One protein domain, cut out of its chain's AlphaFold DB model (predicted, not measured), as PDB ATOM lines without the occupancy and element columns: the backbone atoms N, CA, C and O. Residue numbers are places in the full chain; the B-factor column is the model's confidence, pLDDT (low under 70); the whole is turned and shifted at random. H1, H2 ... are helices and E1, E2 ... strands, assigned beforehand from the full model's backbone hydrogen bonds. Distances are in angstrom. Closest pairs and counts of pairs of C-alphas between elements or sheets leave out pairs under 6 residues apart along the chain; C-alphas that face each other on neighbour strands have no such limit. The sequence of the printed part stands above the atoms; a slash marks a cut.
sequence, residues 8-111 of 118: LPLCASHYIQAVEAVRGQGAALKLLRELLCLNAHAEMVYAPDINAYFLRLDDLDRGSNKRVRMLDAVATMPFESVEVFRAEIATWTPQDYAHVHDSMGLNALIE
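What this domain is: This is residues 8 to 111 of the 118 residues of an uncharacterized protein of Pseudomonas reinekei (UniProt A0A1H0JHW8). Three helices, H1, H2 and H5, make the core, each touching the other two, and a small sheet of three strands packs on this cluster. H6 packs on H1 at one end of the longest axis, and H3 and H4 form a corner at the other end. The 104 printed residues hold six named helices and three named strands in the order E1 H1 H2 E2 E3 H3 H4 H5 H6, a mixed class; the sheet's order is E1 - E3 - E2, all antiparallel. The whole is compact, with a radius of gyration of the C-alphas of 13.9 A and spans of 41 by 30 by 25 A.

Where its parts are: E1, residues 8 to 12, begins at C-alpha 8 at (-30.378, -13.902, -0.099) and is 12.9 A long. H1, residues 13 to 23, measures 15.3 A, and H2, residues 27 to 36, measures 14.2 A. E2, residues 43 to 47, begins at C-alpha 43 at (-20.738, -11.516, 3.343) and is 12.8 A long; E3, residues 52 to 56, is 12.7 A long. H3, residues 59 to 64, spans 8.1 A and H4, residues 66 to 73, spans 10.0 A. H5, residues 79 to 89, measures 15.1 A. H6, residues 103 to 111, measures 12.1 A and ends at C-alpha 111 at (-33.281, -25.590, 19.275).

How they stand to each other: H1 is the hub, touching H2, H5 and H6. It touches H2 about perpendicular, at 73 degrees, with the C-alphas of Glu 20 and Ala 27 closest at 5.6 A. H1 and H5 run the same way at a shallow tilt of 32 degrees, only just short of steep; C-alphas 15 and 85 are closest, 6.1 A apart. H1 and H6 run opposite ways at a steep tilt of 64 degrees, with C-alphas 14 and 108 closest at 4.4 A. H2 touches H5 at a steep tilt of 55 degrees, opposite ways, with C-alphas 31 and 84 closest at 7.4 A. H1, H2 and H5 are on the sheet but only graze it. E1 and E3 are antiparallel, with N 10 and O 53 within hydrogen-bond range at 2.9 A. E2 and E3 form a hairpin, with N 45 and O 54 at 2.8 A. E1, H1 H2 and E2 make a split strand-helix-strand unit, two strands running the same way with E3 between them, and its crossover is right-handed. H3 and H4 touch only at the corner, with C-alphas 62 and 68 closest at 6.4 A. In all six helices every O i to N i+4 pair is within hydrogen-bond range.

The domain as a whole: The C-alphas of Gly 63 and Ala 98 are the two farthest apart, at 41.3 A. The printed part has no cut. The link from H5 to H6, residues 90 to 102, is long. The mean pLDDT of the printed part is 81.5; residue 63 and residues 69 to 81 are under 70.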
ATOM      1  N   LEU A   8     -29.621 -12.650  -0.085       78.88
ATOM      2  CA  LEU A   8     -30.378 -13.902  -0.099       78.88
ATOM      3  C   LEU A   8     -30.696 -14.352   1.333       78.88
ATOM      4  O   LEU A   8     -29.768 -14.475   2.135       78.88
ATOM      5  N   PRO A   9     -31.966 -14.620   1.689       78.62
ATOM      6  CA  PRO A   9     -32.302 -15.114   3.020       78.62
ATOM      7  C   PRO A   9     -31.714 -16.513   3.242       78.62
ATOM      8  O   PRO A   9     -31.847 -17.396   2.394       78.62
ATOM      9  N   LEU A  10     -31.084 -16.716   4.398       82.81
ATOM     10  CA  LEU A  10     -30.564 -18.012   4.834       82.81
ATOM     11  C   LEU A  10     -31.579 -18.758   5.713       82.81
ATOM     12  O   LEU A  10     -32.693 -18.295   5.969       82.81
ATOM     13  N   CYS A  11     -31.199 -19.959   6.147       81.25
ATOM     14  CA  CYS A  11     -31.988 -20.793   7.049       81.25
ATOM     15  C   CYS A  11     -32.183 -20.168   8.434       81.25
ATOM     16  O   CYS A  11     -31.626 -19.121   8.762       81.25
ATOM     17  N   ALA A  12     -32.976 -20.852   9.263       84.31
ATOM     18  CA  ALA A  12     -33.214 -20.440  10.638       84.31
ATOM     19  C   ALA A  12     -31.892 -20.180  11.378       84.31
ATOM     20  O   ALA A  12     -30.933 -20.952  11.270       84.31
ATOM     21  N   SER A  13     -31.866 -19.083  12.135       86.25
ATOM     22  CA  SER A  13     -30.652 -18.541  12.743       86.25
ATOM     23  C   SER A  13     -29.932 -19.519  13.669       86.25
ATOM     24  O   SER A  13     -28.708 -19.467  13.725       86.25
ATOM     25  N   HIS A  14     -30.637 -20.457  14.315       87.12
ATOM     26  CA  HIS A  14     -30.008 -21.457  15.184       87.12
ATOM     27  C   HIS A  14     -29.037 -22.394  14.457       87.12
ATOM     28  O   HIS A  14     -28.051 -22.805  15.055       87.12
ATOM     29  N   TYR A  15     -29.239 -22.701  13.169       87.19
ATOM     30  CA  TYR A  15     -28.264 -23.510  12.418       87.19
ATOM     31  C   TYR A  15     -26.929 -22.775  12.297       87.19
ATOM     32  O   TYR A  15     -25.869 -23.345  12.541       87.19
ATOM     33  N   ILE A  16     -26.996 -21.488  11.962       89.75
ATOM     34  CA  ILE A  16     -25.824 -20.632  11.790       89.75
ATOM     35  C   ILE A  16     -25.174 -20.369  13.149       89.75
ATOM     36  O   ILE A  16     -23.975 -20.568  13.299       89.75
ATOM     37  N   GLN A  17     -25.962 -19.996  14.158       90.50
ATOM     38  CA  GLN A  17     -25.482 -19.730  15.516       90.50
ATOM     39  C   GLN A  17     -24.800 -20.952  16.136       90.50
ATOM     40  O   GLN A  17     -23.744 -20.804  16.744       90.50
ATOM     41  N   ALA A  18     -25.350 -22.156  15.951       89.50
ATOM     42  CA  ALA A  18     -24.721 -23.378  16.442       89.50
ATOM     43  C   ALA A  18     -23.371 -23.629  15.761       89.50
ATOM     44  O   ALA A  18     -22.390 -23.928  16.433       89.50
ATOM     45  N   VAL A  19     -23.300 -23.481  14.434       91.00
ATOM     46  CA  VAL A  19     -22.054 -23.682  13.679       91.00
ATOM     47  C   VAL A  19     -20.994 -22.664  14.085       91.00
ATOM     48  O   VAL A  19     -19.847 -23.038  14.314       91.00
ATOM     49  N   GLU A  20     -21.370 -21.396  14.225       91.69
ATOM     50  CA  GLU A  20     -20.475 -20.324  14.672       91.69
ATOM     51  C   GLU A  20     -19.983 -20.558  16.110       91.69
ATOM     52  O   GLU A  20     -18.806 -20.347  16.399       91.69
ATOM     53  N   ALA A  21     -20.840 -21.056  17.005       91.00
ATOM     54  CA  ALA A  21     -20.456 -21.383  18.377       91.00
ATOM     55  C   ALA A  21     -19.503 -22.592  18.449       91.00
ATOM     56  O   ALA A  21     -18.529 -22.589  19.203       91.00
ATOM     57  N   VAL A  22     -19.755 -23.625  17.642       90.25
ATOM     58  CA  VAL A  22     -18.989 -24.881  17.655       90.25
ATOM     59  C   VAL A  22     -17.659 -24.753  16.918       90.25
ATOM     60  O   VAL A  22     -16.616 -25.144  17.443       90.25
ATOM     61  N   ARG A  23     -17.672 -24.200  15.702       90.31
ATOM     62  CA  ARG A  23     -16.501 -24.115  14.814       90.31
ATOM     63  C   ARG A  23     -15.786 -22.763  14.867       90.31
ATOM     64  O   ARG A  23     -14.694 -22.640  14.315       90.31
ATOM     65  N   GLY A  24     -16.363 -21.782  15.554       90.19
ATOM     66  CA  GLY A  24     -15.812 -20.440  15.702       90.19
ATOM     67  C   GLY A  24     -16.357 -19.438  14.683       90.19
ATOM     68  O   GLY A  24     -16.992 -19.788  13.685       90.19
ATOM     69  N   GLN A  25     -16.075 -18.162  14.952       89.00
ATOM     70  CA  GLN A  25     -16.614 -17.048  14.179       89.00
ATOM     71  C   GLN A  25     -16.192 -17.102  12.698       89.00
ATOM     72  O   GLN A  25     -15.007 -17.221  12.379       89.00
ATOM     73  N   GLY A  26     -17.157 -16.963  11.789       89.31
ATOM     74  CA  GLY A  26     -16.994 -17.006  10.337       89.31
ATOM     75  C   GLY A  26     -17.042 -18.411   9.731       89.31
ATOM     76  O   GLY A  26     -16.941 -18.543   8.506       89.31
ATOM     77  N   ALA A  27     -17.198 -19.460  10.542       90.81
ATOM     78  CA  ALA A  27     -17.269 -20.832  10.053       90.81
ATOM     79  C   ALA A  27     -18.486 -21.069   9.150       90.81
ATOM     80  O   ALA A  27     -18.359 -21.733   8.119       90.81
ATOM     81  N   ALA A  28     -19.643 -20.483   9.471       90.31
ATOM     82  CA  ALA A  28     -20.846 -20.660   8.667       90.31
ATOM     83  C   ALA A  28     -20.683 -20.033   7.274       90.31
ATOM     84  O   ALA A  28     -20.996 -20.660   6.262       90.31
ATOM     85  N   LEU A  29     -20.103 -18.827   7.205       90.50
ATOM     86  CA  LEU A  29     -19.785 -18.180   5.929       90.50
ATOM     87  C   LEU A  29     -18.759 -18.990   5.128       90.50
ATOM     88  O   LEU A  29     -18.878 -19.090   3.908       90.50
ATOM     89  N   LYS A  30     -17.762 -19.589   5.789       89.88
ATOM     90  CA  LYS A  30     -16.766 -20.435   5.122       89.88
ATOM     91  C   LYS A  30     -17.411 -21.654   4.454       89.88
ATOM     92  O   LYS A  30     -17.137 -21.896   3.281       89.88
ATOM     93  N   LEU A  31     -18.308 -22.355   5.150       87.81
ATOM     94  CA  LEU A  31     -19.046 -23.494   4.586       87.81
ATOM     95  C   LEU A  31     -19.884 -23.083   3.369       87.81
ATOM     96  O   LEU A  31     -19.850 -23.747   2.332       87.81
ATOM     97  N   LEU A  32     -20.590 -21.952   3.460       86.06
ATOM     98  CA  LEU A  32     -21.372 -21.417   2.343       86.06
ATOM     99  C   LEU A  32     -20.486 -21.052   1.145       86.06
ATOM    100  O   LEU A  32     -20.834 -21.366   0.007       86.06
ATOM    101  N   ARG A  33     -19.324 -20.431   1.388       87.56
ATOM    102  CA  ARG A  33     -18.348 -20.096   0.339       87.56
ATOM    103  C   ARG A  33     -17.830 -21.342  -0.371       87.56
ATOM    104  O   ARG A  33     -17.752 -21.338  -1.595       87.56
ATOM    105  N   GLU A  34     -17.503 -22.395   0.370       85.88
ATOM    106  CA  GLU A  34     -17.005 -23.653  -0.194       85.88
ATOM    107  C   GLU A  34     -18.078 -24.364  -1.029       85.88
ATOM    108  O   GLU A  34     -17.819 -24.743  -2.176       85.88
ATOM    109  N   LEU A  35     -19.303 -24.472  -0.505       81.94
ATOM    110  CA  LEU A  35     -20.408 -25.114  -1.217       81.94
ATOM    111  C   LEU A  35     -20.789 -24.344  -2.484       81.94
ATOM    112  O   LEU A  35     -20.940 -24.926  -3.560       81.94
ATOM    113  N   LEU A  36     -20.962 -23.031  -2.375       79.25
ATOM    114  CA  LEU A  36     -21.471 -22.216  -3.473       79.25
ATOM    115  C   LEU A  36     -20.350 -21.694  -4.379       79.25
ATOM    116  O   LEU A  36     -20.647 -21.083  -5.400       79.25
ATOM    117  N   CYS A  37     -19.080 -21.985  -4.070       82.31
ATOM    118  CA  CYS A  37     -17.908 -21.408  -4.735       82.31
ATOM    119  C   CYS A  37     -17.995 -19.877  -4.826       82.31
ATOM    120  O   CYS A  37     -17.789 -19.307  -5.896       82.31
ATOM    121  N   LEU A  38     -18.352 -19.236  -3.711       84.50
ATOM    122  CA  LEU A  38     -18.463 -17.781  -3.641       84.50
ATOM    123  C   LEU A  38     -17.081 -17.144  -3.586       84.50
ATOM    124  O   LEU A  38     -16.109 -17.741  -3.109       84.50
ATOM    125  N   ASN A  39     -17.015 -15.898  -4.019       84.69
ATOM    126  CA  ASN A  39     -15.798 -15.120  -3.947       84.69
ATOM    127  C   ASN A  39     -15.566 -14.520  -2.543       84.69
ATOM    128  O   ASN A  39     -16.338 -14.699  -1.595       84.69
ATOM    129  N   ALA A  40     -14.446 -13.809  -2.392       85.12
ATOM    130  CA  ALA A  40     -14.030 -13.228  -1.116       85.12
ATOM    131  C   ALA A  40     -14.919 -12.063  -0.632       85.12
ATOM    132  O   ALA A  40     -14.863 -11.731   0.554       85.12
ATOM    133  N   HIS A  41     -15.720 -11.466  -1.518       85.88
ATOM    134  CA  HIS A  41     -16.629 -10.354  -1.235       85.88
ATOM    135  C   HIS A  41     -17.996 -10.804  -0.711       85.88
ATOM    136  O   HIS A  41     -18.762  -9.962  -0.256       85.88
ATOM    137  N   ALA A  42     -18.307 -12.104  -0.738       86.06
ATOM    138  CA  ALA A  42     -19.540 -12.610  -0.146       86.06
ATOM    139  C   ALA A  42     -19.540 -12.416   1.377       86.06
ATOM    140  O   ALA A  42     -18.595 -12.823   2.058       86.06
ATOM    141  N   GLU A  43     -20.611 -11.849   1.921       89.38
ATOM    142  CA  GLU A  43     -20.738 -11.516   3.343       89.38
ATOM    143  C   GLU A  43     -21.986 -12.152   3.950       89.38
ATOM    144  O   GLU A  43     -23.004 -12.324   3.285       89.38
ATOM    145  N   MET A  44     -21.927 -12.469   5.243       87.94
ATOM    146  CA  MET A  44     -23.098 -12.897   6.003       87.94
ATOM    147  C   MET A  44     -23.559 -11.745   6.896       87.94
ATOM    148  O   MET A  44     -22.790 -11.236   7.709       87.94
ATOM    149  N   VAL A  45     -24.813 -11.329   6.738       88.31
ATOM    150  CA  VAL A  45     -25.394 -10.165   7.412       88.31
ATOM    151  C   VAL A  45     -26.532 -10.623   8.310       88.31
ATOM    152  O   VAL A  45     -27.465 -11.275   7.851       88.31
ATOM    153  N   TYR A  46     -26.474 -10.263   9.590       87.44
ATOM    154  CA  TYR A  46     -27.550 -10.537  10.538       87.44
ATOM    155  C   TYR A  46     -28.532  -9.365  10.603       87.44
ATOM    156  O   TYR A  46     -28.128  -8.219  10.799       87.44
ATOM    157  N   ALA A  47     -29.821  -9.659  10.456       85.69
ATOM    158  CA  ALA A  47     -30.918  -8.725  10.660       85.69
ATOM    159  C   ALA A  47     -31.572  -9.005  12.030       85.69
ATOM    160  O   ALA A  47     -32.383  -9.933  12.133       85.69
ATOM    161  N   PRO A  48     -31.242  -8.232  13.084       82.62
ATOM    162  CA  PRO A  48     -31.718  -8.502  14.441       82.62
ATOM    163  C   PRO A  48     -33.235  -8.330  14.582       82.62
ATOM    164  O   PRO A  48     -33.862  -9.094  15.307       82.62
ATOM    165  N   ASP A  49     -33.836  -7.390  13.843       84.50
ATOM    166  CA  ASP A  49     -35.271  -7.071  13.932       84.50
ATOM    167  C   ASP A  49     -36.183  -8.247  13.560       84.50
ATOM    168  O   ASP A  49     -37.319  -8.336  14.019       84.50
ATOM    169  N   ILE A  50     -35.683  -9.154  12.720       80.50
ATOM    170  CA  ILE A  50     -36.412 -10.331  12.233       80.50
ATOM    171  C   ILE A  50     -35.687 -11.642  12.555       80.50
ATOM    172  O   ILE A  50     -36.083 -12.695  12.063       80.50
ATOM    173  N   ASN A  51     -34.626 -11.574  13.367       81.62
ATOM    174  CA  ASN A  51     -33.764 -12.693  13.739       81.62
ATOM    175  C   ASN A  51     -33.398 -13.600  12.548       81.62
ATOM    176  O   ASN A  51     -33.568 -14.821  12.610       81.62
ATOM    177  N   ALA A  52     -32.916 -13.007  11.455       84.19
ATOM    178  CA  ALA A  52     -32.594 -13.731  10.228       84.19
ATOM    179  C   ALA A  52     -31.207 -13.363   9.707       84.19
ATOM    180  O   ALA A  52     -30.788 -12.206   9.778       84.19
ATOM    181  N   TYR A  53     -30.510 -14.347   9.149       85.62
ATOM    182  CA  TYR A  53     -29.265 -14.123   8.429       85.62
ATOM    183  C   TYR A  53     -29.517 -14.043   6.927       85.62
ATOM    184  O   TYR A  53     -30.365 -14.746   6.378       85.62
ATOM    185  N   PHE A  54     -28.732 -13.204   6.267       85.25
ATOM    186  CA  PHE A  54     -28.714 -13.042   4.826       85.25
ATOM    187  C   PHE A  54     -27.303 -13.275   4.309       85.25
ATOM    188  O   PHE A  54     -26.326 -12.859   4.930       85.25
ATOM    189  N   LEU A  55     -27.204 -13.917   3.154       86.50
ATOM    190  CA  LEU A  55     -25.980 -13.993   2.380       86.50
ATOM    191  C   LEU A  55     -26.000 -12.858   1.359       86.50
ATOM    192  O   LEU A  55     -26.810 -12.868   0.433       86.50
ATOM    193  N   ARG A  56     -25.116 -11.884   1.546       87.00
ATOM    194  CA  ARG A  56     -24.901 -10.781   0.621       87.00
ATOM    195  C   ARG A  56     -23.870 -11.186  -0.418       87.00
ATOM    196  O   ARG A  56     -22.736 -11.523  -0.074       87.00
ATOM    197  N   LEU A  57     -24.269 -11.131  -1.679       84.44
ATOM    198  CA  LEU A  57     -23.432 -11.451  -2.829       84.44
ATOM    199  C   LEU A  57     -23.090 -10.190  -3.622       84.44
ATOM    200  O   LEU A  57     -23.838  -9.214  -3.603       84.44
ATOM    201  N   ASP A  58     -21.968 -10.214  -4.336       83.00
ATOM    202  CA  ASP A  58     -21.667  -9.191  -5.334       83.00
ATOM    203  C   ASP A  58     -22.289  -9.543  -6.695       83.00
ATOM    204  O   ASP A  58     -22.759 -10.659  -6.929       83.00
ATOM    205  N   ASP A  59     -22.280  -8.587  -7.626       77.88
ATOM    206  CA  ASP A  59     -22.875  -8.777  -8.953       77.88
ATOM    207  C   ASP A  59     -22.193  -9.901  -9.761       77.88
ATOM    208  O   ASP A  59     -22.810 -10.485 -10.658       77.88
ATOM    209  N   LEU A  60     -20.933 -10.234  -9.449       77.25
ATOM    210  CA  LEU A  60     -20.191 -11.309 -10.110       77.25
ATOM    211  C   LEU A  60     -20.740 -12.676  -9.708       77.25
ATOM    212  O   LEU A  60     -21.102 -13.467 -10.588       77.25
ATOM    213  N   ASP A  61     -20.853 -12.934  -8.405       75.00
ATOM    214  CA  ASP A  61     -21.471 -14.153  -7.892       75.00
ATOM    215  C   ASP A  61     -22.951 -14.209  -8.291       75.00
ATOM    216  O   ASP A  61     -23.433 -15.239  -8.759       75.00
ATOM    217  N   ARG A  62     -23.665 -13.083  -8.242       73.19
ATOM    218  CA  ARG A  62     -25.091 -13.029  -8.593       73.19
ATOM    219  C   ARG A  62     -25.353 -13.307 -10.080       73.19
ATOM    220  O   ARG A  62     -26.304 -14.012 -10.422       73.19
ATOM    221  N   GLY A  63     -24.529 -12.767 -10.977       67.81
ATOM    222  CA  GLY A  63     -24.721 -12.886 -12.425       67.81
ATOM    223  C   GLY A  63     -24.126 -14.154 -13.044       67.81
ATOM    224  O   GLY A  63     -24.694 -14.717 -13.988       67.81
ATOM    225  N   SER A  64     -22.988 -14.615 -12.520       70.44
ATOM    226  CA  SER A  64     -22.151 -15.620 -13.191       70.44
ATOM    227  C   SER A  64     -22.084 -16.954 -12.458       70.44
ATOM    228  O   SER A  64     -21.791 -17.978 -13.087       70.44
ATOM    229  N   ASN A  65     -22.373 -16.987 -11.154       74.56
ATOM    230  CA  ASN A  65     -22.291 -18.218 -10.385       74.56
ATOM    231  C   ASN A  65     -23.531 -19.084 -10.631       74.56
ATOM    232  O   ASN A  65     -24.643 -18.797 -10.187       74.56
ATOM    233  N   LYS A  66     -23.339 -20.184 -11.365       71.56
ATOM    234  CA  LYS A  66     -24.422 -21.122 -11.689       71.56
ATOM    235  C   LYS A  66     -25.056 -21.739 -10.442       71.56
ATOM    236  O   LYS A  66     -26.248 -22.007 -10.487       71.56
ATOM    237  N   ARG A  67     -24.305 -21.929  -9.350       70.44
ATOM    238  CA  ARG A  67     -24.834 -22.487  -8.094       70.44
ATOM    239  C   ARG A  67     -25.774 -21.492  -7.417       70.44
ATOM    240  O   ARG A  67     -26.887 -21.852  -7.066       70.44
ATOM    241  N   VAL A  68     -25.386 -20.217  -7.384       70.62
ATOM    242  CA  VAL A  68     -26.252 -19.113  -6.929       70.62
ATOM    243  C   VAL A  68     -27.489 -18.963  -7.817       70.62
ATOM    244  O   VAL A  68     -28.595 -18.779  -7.325       70.62
ATOM    245  N   ARG A  69     -27.347 -19.090  -9.139       66.25
ATOM    246  CA  ARG A  69     -28.498 -19.024 -10.055       66.25
ATOM    247  C   ARG A  69     -29.437 -20.225  -9.940       66.25
ATOM    248  O   ARG A  69     -30.628 -20.065 -10.174       66.25
ATOM    249  N   MET A  70     -28.924 -21.409  -9.611       63.50
ATOM    250  CA  MET A  70     -29.754 -22.584  -9.333       63.50
ATOM    251  C   MET A  70     -30.588 -22.389  -8.062       63.50
ATOM    252  O   MET A  70     -31.761 -22.755  -8.080       63.50
ATOM    253  N   LEU A  71     -30.032 -21.727  -7.038       62.50
ATOM    254  CA  LEU A  71     -30.772 -21.334  -5.832       62.50
ATOM    255  C   LEU A  71     -31.953 -20.394  -6.122       62.50
ATOM    256  O   LEU A  71     -32.967 -20.491  -5.444       62.50
ATOM    257  N   ASP A  72     -31.812 -19.490  -7.101       56.00
ATOM    258  CA  ASP A  72     -32.834 -18.499  -7.503       56.00
ATOM    259  C   ASP A  72     -33.895 -19.104  -8.453       56.00
ATOM    260  O   ASP A  72     -35.081 -18.787  -8.363       56.00
ATOM    261  N   ALA A  73     -33.478 -20.005  -9.356       51.53
ATOM    262  CA  ALA A  73     -34.343 -20.615 -10.374       51.53
ATOM    263  C   ALA A  73     -35.280 -21.697  -9.821       51.53
ATOM    264  O   ALA A  73     -36.389 -21.893 -10.326       51.53
ATOM    265  N   VAL A  74     -34.840 -22.415  -8.794       47.28
ATOM    266  CA  VAL A  74     -35.748 -23.164  -7.937       47.28
ATOM    267  C   VAL A  74     -36.293 -22.115  -6.970       47.28
ATOM    268  O   VAL A  74     -35.514 -21.386  -6.378       47.28
ATOM    269  N   ALA A  75     -37.608 -21.976  -6.798       44.97
ATOM    270  CA  ALA A  75     -38.191 -21.072  -5.793       44.97
ATOM    271  C   ALA A  75     -37.919 -21.565  -4.347       44.97
ATOM    272  O   ALA A  75     -38.795 -21.568  -3.481       44.97
ATOM    273  N   THR A  76     -36.712 -22.065  -4.101       46.41
ATOM    274  CA  THR A  76     -36.169 -22.540  -2.847       46.41
ATOM    275  C   THR A  76     -35.840 -21.333  -1.991       46.41
ATOM    276  O   THR A  76     -34.734 -20.808  -1.948       46.41
ATOM    277  N   MET A  77     -36.861 -20.965  -1.223       51.03
ATOM    278  CA  MET A  77     -36.762 -20.741   0.222       51.03
ATOM    279  C   MET A  77     -35.626 -21.561   0.898       51.03
ATOM    280  O   MET A  77     -35.169 -22.525   0.296       51.03
ATOM    281  N   PRO A  78     -35.224 -21.271   2.156       53.72
ATOM    282  CA  PRO A  78     -33.929 -21.591   2.808       53.72
ATOM    283  C   PRO A  78     -33.363 -23.039   2.858       53.72
ATOM    284  O   PRO A  78     -32.439 -23.317   3.629       53.72
ATOM    285  N   PHE A  79     -33.893 -23.958   2.058       52.00
ATOM    286  CA  PHE A  79     -33.655 -25.391   1.988       52.00
ATOM    287  C   PHE A  79     -32.207 -25.798   1.676       52.00
ATOM    288  O   PHE A  79     -31.678 -26.632   2.397       52.00
ATOM    289  N   GLU A  80     -31.509 -25.211   0.701       62.53
ATOM    290  CA  GLU A  80     -30.128 -25.668   0.438       62.53
ATOM    291  C   GLU A  80     -29.142 -25.183   1.513       62.53
ATOM    292  O   GLU A  80     -28.268 -25.936   1.940       62.53
ATOM    293  N   SER A  81     -29.314 -23.962   2.042       65.00
ATOM    294  CA  SER A  81     -28.465 -23.488   3.148       65.00
ATOM    295  C   SER A  81     -28.642 -24.331   4.415       65.00
ATOM    296  O   SER A  81     -27.657 -24.635   5.085       65.00
ATOM    297  N   VAL A  82     -29.870 -24.783   4.719       76.69
ATOM    298  CA  VAL A  82     -30.093 -25.653   5.881       76.69
ATOM    299  C   VAL A  82     -29.477 -27.036   5.682       76.69
ATOM    300  O   VAL A  82     -29.003 -27.612   6.655       76.69
ATOM    301  N   GLU A  83     -29.438 -27.572   4.458       80.31
ATOM    302  CA  GLU A  83     -28.816 -28.876   4.197       80.31
ATOM    303  C   GLU A  83     -27.307 -28.856   4.431       80.31
ATOM    304  O   GLU A  83     -26.783 -29.801   5.017       80.31
ATOM    305  N   VAL A  84     -26.621 -27.764   4.083       81.94
ATOM    306  CA  VAL A  84     -25.187 -27.593   4.382       81.94
ATOM    307  C   VAL A  84     -24.935 -27.659   5.878       81.94
ATOM    308  O   VAL A  84     -24.092 -28.427   6.340       81.94
ATOM    309  N   PHE A  85     -25.682 -26.869   6.649       85.31
ATOM    310  CA  PHE A  85     -25.489 -26.831   8.091       85.31
ATOM    311  C   PHE A  85     -25.938 -28.134   8.747       85.31
ATOM    312  O   PHE A  85     -25.267 -28.605   9.655       85.31
ATOM    313  N   ARG A  86     -27.007 -28.778   8.264       85.25
ATOM    314  CA  ARG A  86     -27.412 -30.113   8.731       85.25
ATOM    315  C   ARG A  86     -26.347 -31.164   8.450       85.25
ATOM    316  O   ARG A  86     -26.095 -31.983   9.326       85.25
ATOM    317  N   ALA A  87     -25.743 -31.151   7.265       85.56
ATOM    318  CA  ALA A  87     -24.679 -32.082   6.909       85.56
ATOM    319  C   ALA A  87     -23.453 -31.883   7.807       85.56
ATOM    320  O   ALA A  87     -22.927 -32.867   8.314       85.56
ATOM    321  N   GLU A  88     -23.059 -30.632   8.073       87.44
ATOM    322  CA  GLU A  88     -21.997 -30.312   9.035       87.44
ATOM    323  C   GLU A  88     -22.358 -30.800  10.445       87.44
ATOM    324  O   GLU A  88     -21.597 -31.556  11.045       87.44
ATOM    325  N   ILE A  89     -23.539 -30.441  10.956       86.81
ATOM    326  CA  ILE A  89     -24.011 -30.814  12.299       86.81
ATOM    327  C   ILE A  89     -24.086 -32.335  12.469       86.81
ATOM    328  O   ILE A  89     -23.754 -32.857  13.530       86.81
ATOM    329  N   ALA A  90     -24.482 -33.070  11.429       88.56
ATOM    330  CA  ALA A  90     -24.553 -34.528  11.464       88.56
ATOM    331  C   ALA A  90     -23.181 -35.198  11.672       88.56
ATOM    332  O   ALA A  90     -23.133 -36.364  12.060       88.56
ATOM    333  N   THR A  91     -22.074 -34.486  11.430       88.75
ATOM    334  CA  THR A  91     -20.718 -34.984  11.714       88.75
ATOM    335  C   THR A  91     -20.292 -34.790  13.167       88.75
ATOM    336  O   THR A  91     -19.272 -35.345  13.575       88.75
ATOM    337  N   TRP A  92     -21.033 -34.002  13.948       91.75
ATOM    338  CA  TRP A  92     -20.612 -33.610  15.285       91.75
ATOM    339  C   TRP A  92     -20.787 -34.728  16.303       91.75
ATOM    340  O   TRP A  92     -21.772 -35.468  16.326       91.75
ATOM    341  N   THR A  93     -19.836 -34.776  17.223       89.06
ATOM    342  CA  THR A  93     -19.888 -35.577  18.438       89.06
ATOM    343  C   THR A  93     -20.119 -34.672  19.651       89.06
ATOM    344  O   THR A  93     -19.871 -33.469  19.576       89.06
ATOM    345  N   PRO A  94     -20.523 -35.213  20.817       87.44
ATOM    346  CA  PRO A  94     -20.642 -34.420  22.041       87.44
ATOM    347  C   PRO A  94     -19.377 -33.652  22.438       87.44
ATOM    348  O   PRO A  94     -19.469 -32.640  23.123       87.44
ATOM    349  N   GLN A  95     -18.196 -34.105  22.006       89.31
ATOM    350  CA  GLN A  95     -16.937 -33.404  22.256       89.31
ATOM    351  C   GLN A  95     -16.790 -32.140  21.403       89.31
ATOM    352  O   GLN A  95     -16.172 -31.186  21.868       89.31
ATOM    353  N   ASP A  96     -17.373 -32.110  20.200       87.50
ATOM    354  CA  ASP A  96     -17.296 -30.960  19.293       87.50
ATOM    355  C   ASP A  96     -18.032 -29.736  19.839       87.50
ATOM    356  O   ASP A  96     -17.655 -28.625  19.508       87.50
ATOM    357  N   TYR A  97     -19.059 -29.907  20.673       87.69
ATOM    358  CA  TYR A  97     -19.818 -28.792  21.251       87.69
ATOM    359  C   TYR A  97     -19.705 -28.693  22.780       87.69
ATOM    360  O   TYR A  97     -20.387 -27.879  23.398       87.69
ATOM    361  N   ALA A  98     -18.816 -29.473  23.404       88.44
ATOM    362  CA  ALA A  98     -18.605 -29.455  24.853       88.44
ATOM    363  C   ALA A  98     -18.029 -28.127  25.374       88.44
ATOM    364  O   ALA A  98     -18.220 -27.794  26.542       88.44
ATOM    365  N   HIS A  99     -17.319 -27.375  24.527       89.50
ATOM    366  CA  HIS A  99     -16.741 -26.069  24.864       89.50
ATOM    367  C   HIS A  99     -17.710 -24.897  24.670       89.50
ATOM    368  O   HIS A  99     -17.354 -23.758  24.978       89.50
ATOM    369  N   VAL A 100     -18.909 -25.143  24.132       89.19
ATOM    370  CA  VAL A 100     -19.921 -24.102  23.937       89.19
ATOM    371  C   VAL A 100     -20.551 -23.781  25.289       89.19
ATOM    372  O   VAL A 100     -21.213 -24.614  25.907       89.19
ATOM    373  N   HIS A 101     -20.320 -22.561  25.767       87.94
ATOM    374  CA  HIS A 101     -20.803 -22.092  27.070       87.94
ATOM    375  C   HIS A 101     -21.542 -20.755  26.990       87.94
ATOM    376  O   HIS A 101     -22.107 -20.302  27.987       87.94
ATOM    377  N   ASP A 102     -21.534 -20.104  25.828       89.62
ATOM    378  CA  ASP A 102     -22.283 -18.876  25.623       89.62
ATOM    379  C   ASP A 102     -23.781 -19.174  25.450       89.62
ATOM    380  O   ASP A 102     -24.189 -20.211  24.920       89.62
ATOM    381  N   SER A 103     -24.621 -18.258  25.926       88.38
ATOM    382  CA  SER A 103     -26.073 -18.453  25.954       88.38
ATOM    383  C   SER A 103     -26.693 -18.565  24.560       88.38
ATOM    384  O   SER A 103     -27.702 -19.247  24.401       88.38
ATOM    385  N   MET A 104     -26.100 -17.922  23.551       87.12
ATOM    386  CA  MET A 104     -26.602 -17.971  22.180       87.12
ATOM    387  C   MET A 104     -26.351 -19.345  21.554       87.12
ATOM    388  O   MET A 104     -27.281 -19.951  21.028       87.12
ATOM    389  N   GLY A 105     -25.127 -19.859  21.664       87.19
ATOM    390  CA  GLY A 105     -24.733 -21.181  21.193       87.19
ATOM    391  C   GLY A 105     -25.477 -22.297  21.919       87.19
ATOM    392  O   GLY A 105     -25.996 -23.203  21.272       87.19
ATOM    393  N   LEU A 106     -25.622 -22.206  23.245       90.06
ATOM    394  CA  LEU A 106     -26.394 -23.185  24.020       90.06
ATOM    395  C   LEU A 106     -27.868 -23.226  23.594       90.06
ATOM    396  O   LEU A 106     -28.398 -24.310  23.354       90.06
ATOM    397  N   ASN A 107     -28.514 -22.066  23.435       90.00
ATOM    398  CA  ASN A 107     -29.890 -22.002  22.938       90.00
ATOM    399  C   ASN A 107     -30.008 -22.587  21.527       90.00
ATOM    400  O   ASN A 107     -30.935 -23.343  21.259       90.00
ATOM    401  N   ALA A 108     -29.051 -22.297  20.644       89.06
ATOM    402  CA  ALA A 108     -29.039 -22.845  19.294       89.06
ATOM    403  C   ALA A 108     -28.915 -24.381  19.286       89.06
ATOM    404  O   ALA A 108     -29.632 -25.056  18.550       89.06
ATOM    405  N   LEU A 109     -28.061 -24.954  20.141       88.94
ATOM    406  CA  LEU A 109     -27.923 -26.408  20.291       88.94
ATOM    407  C   LEU A 109     -29.191 -27.064  20.867       88.94
ATOM    408  O   LEU A 109     -29.537 -28.176  20.462       88.94
ATOM    409  N   ILE A 110     -29.899 -26.383  21.773       89.88
ATOM    410  CA  ILE A 110     -31.204 -26.819  22.292       89.88
ATOM    411  C   ILE A 110     -32.269 -26.782  21.188       89.88
ATOM    412  O   ILE A 110     -32.995 -27.759  21.011       89.88
ATOM    413  N   GLU A 111     -32.347 -25.699  20.407       87.88
ATOM    414  CA  GLU A 111     -33.281 -25.590  19.275       87.88
ATOM    415  C   GLU A 111     -33.032 -26.669  18.206       87.88
ATOM    416  O   GLU A 111     -33.969 -27.118  17.545       87.88
TER     417      GLU A 111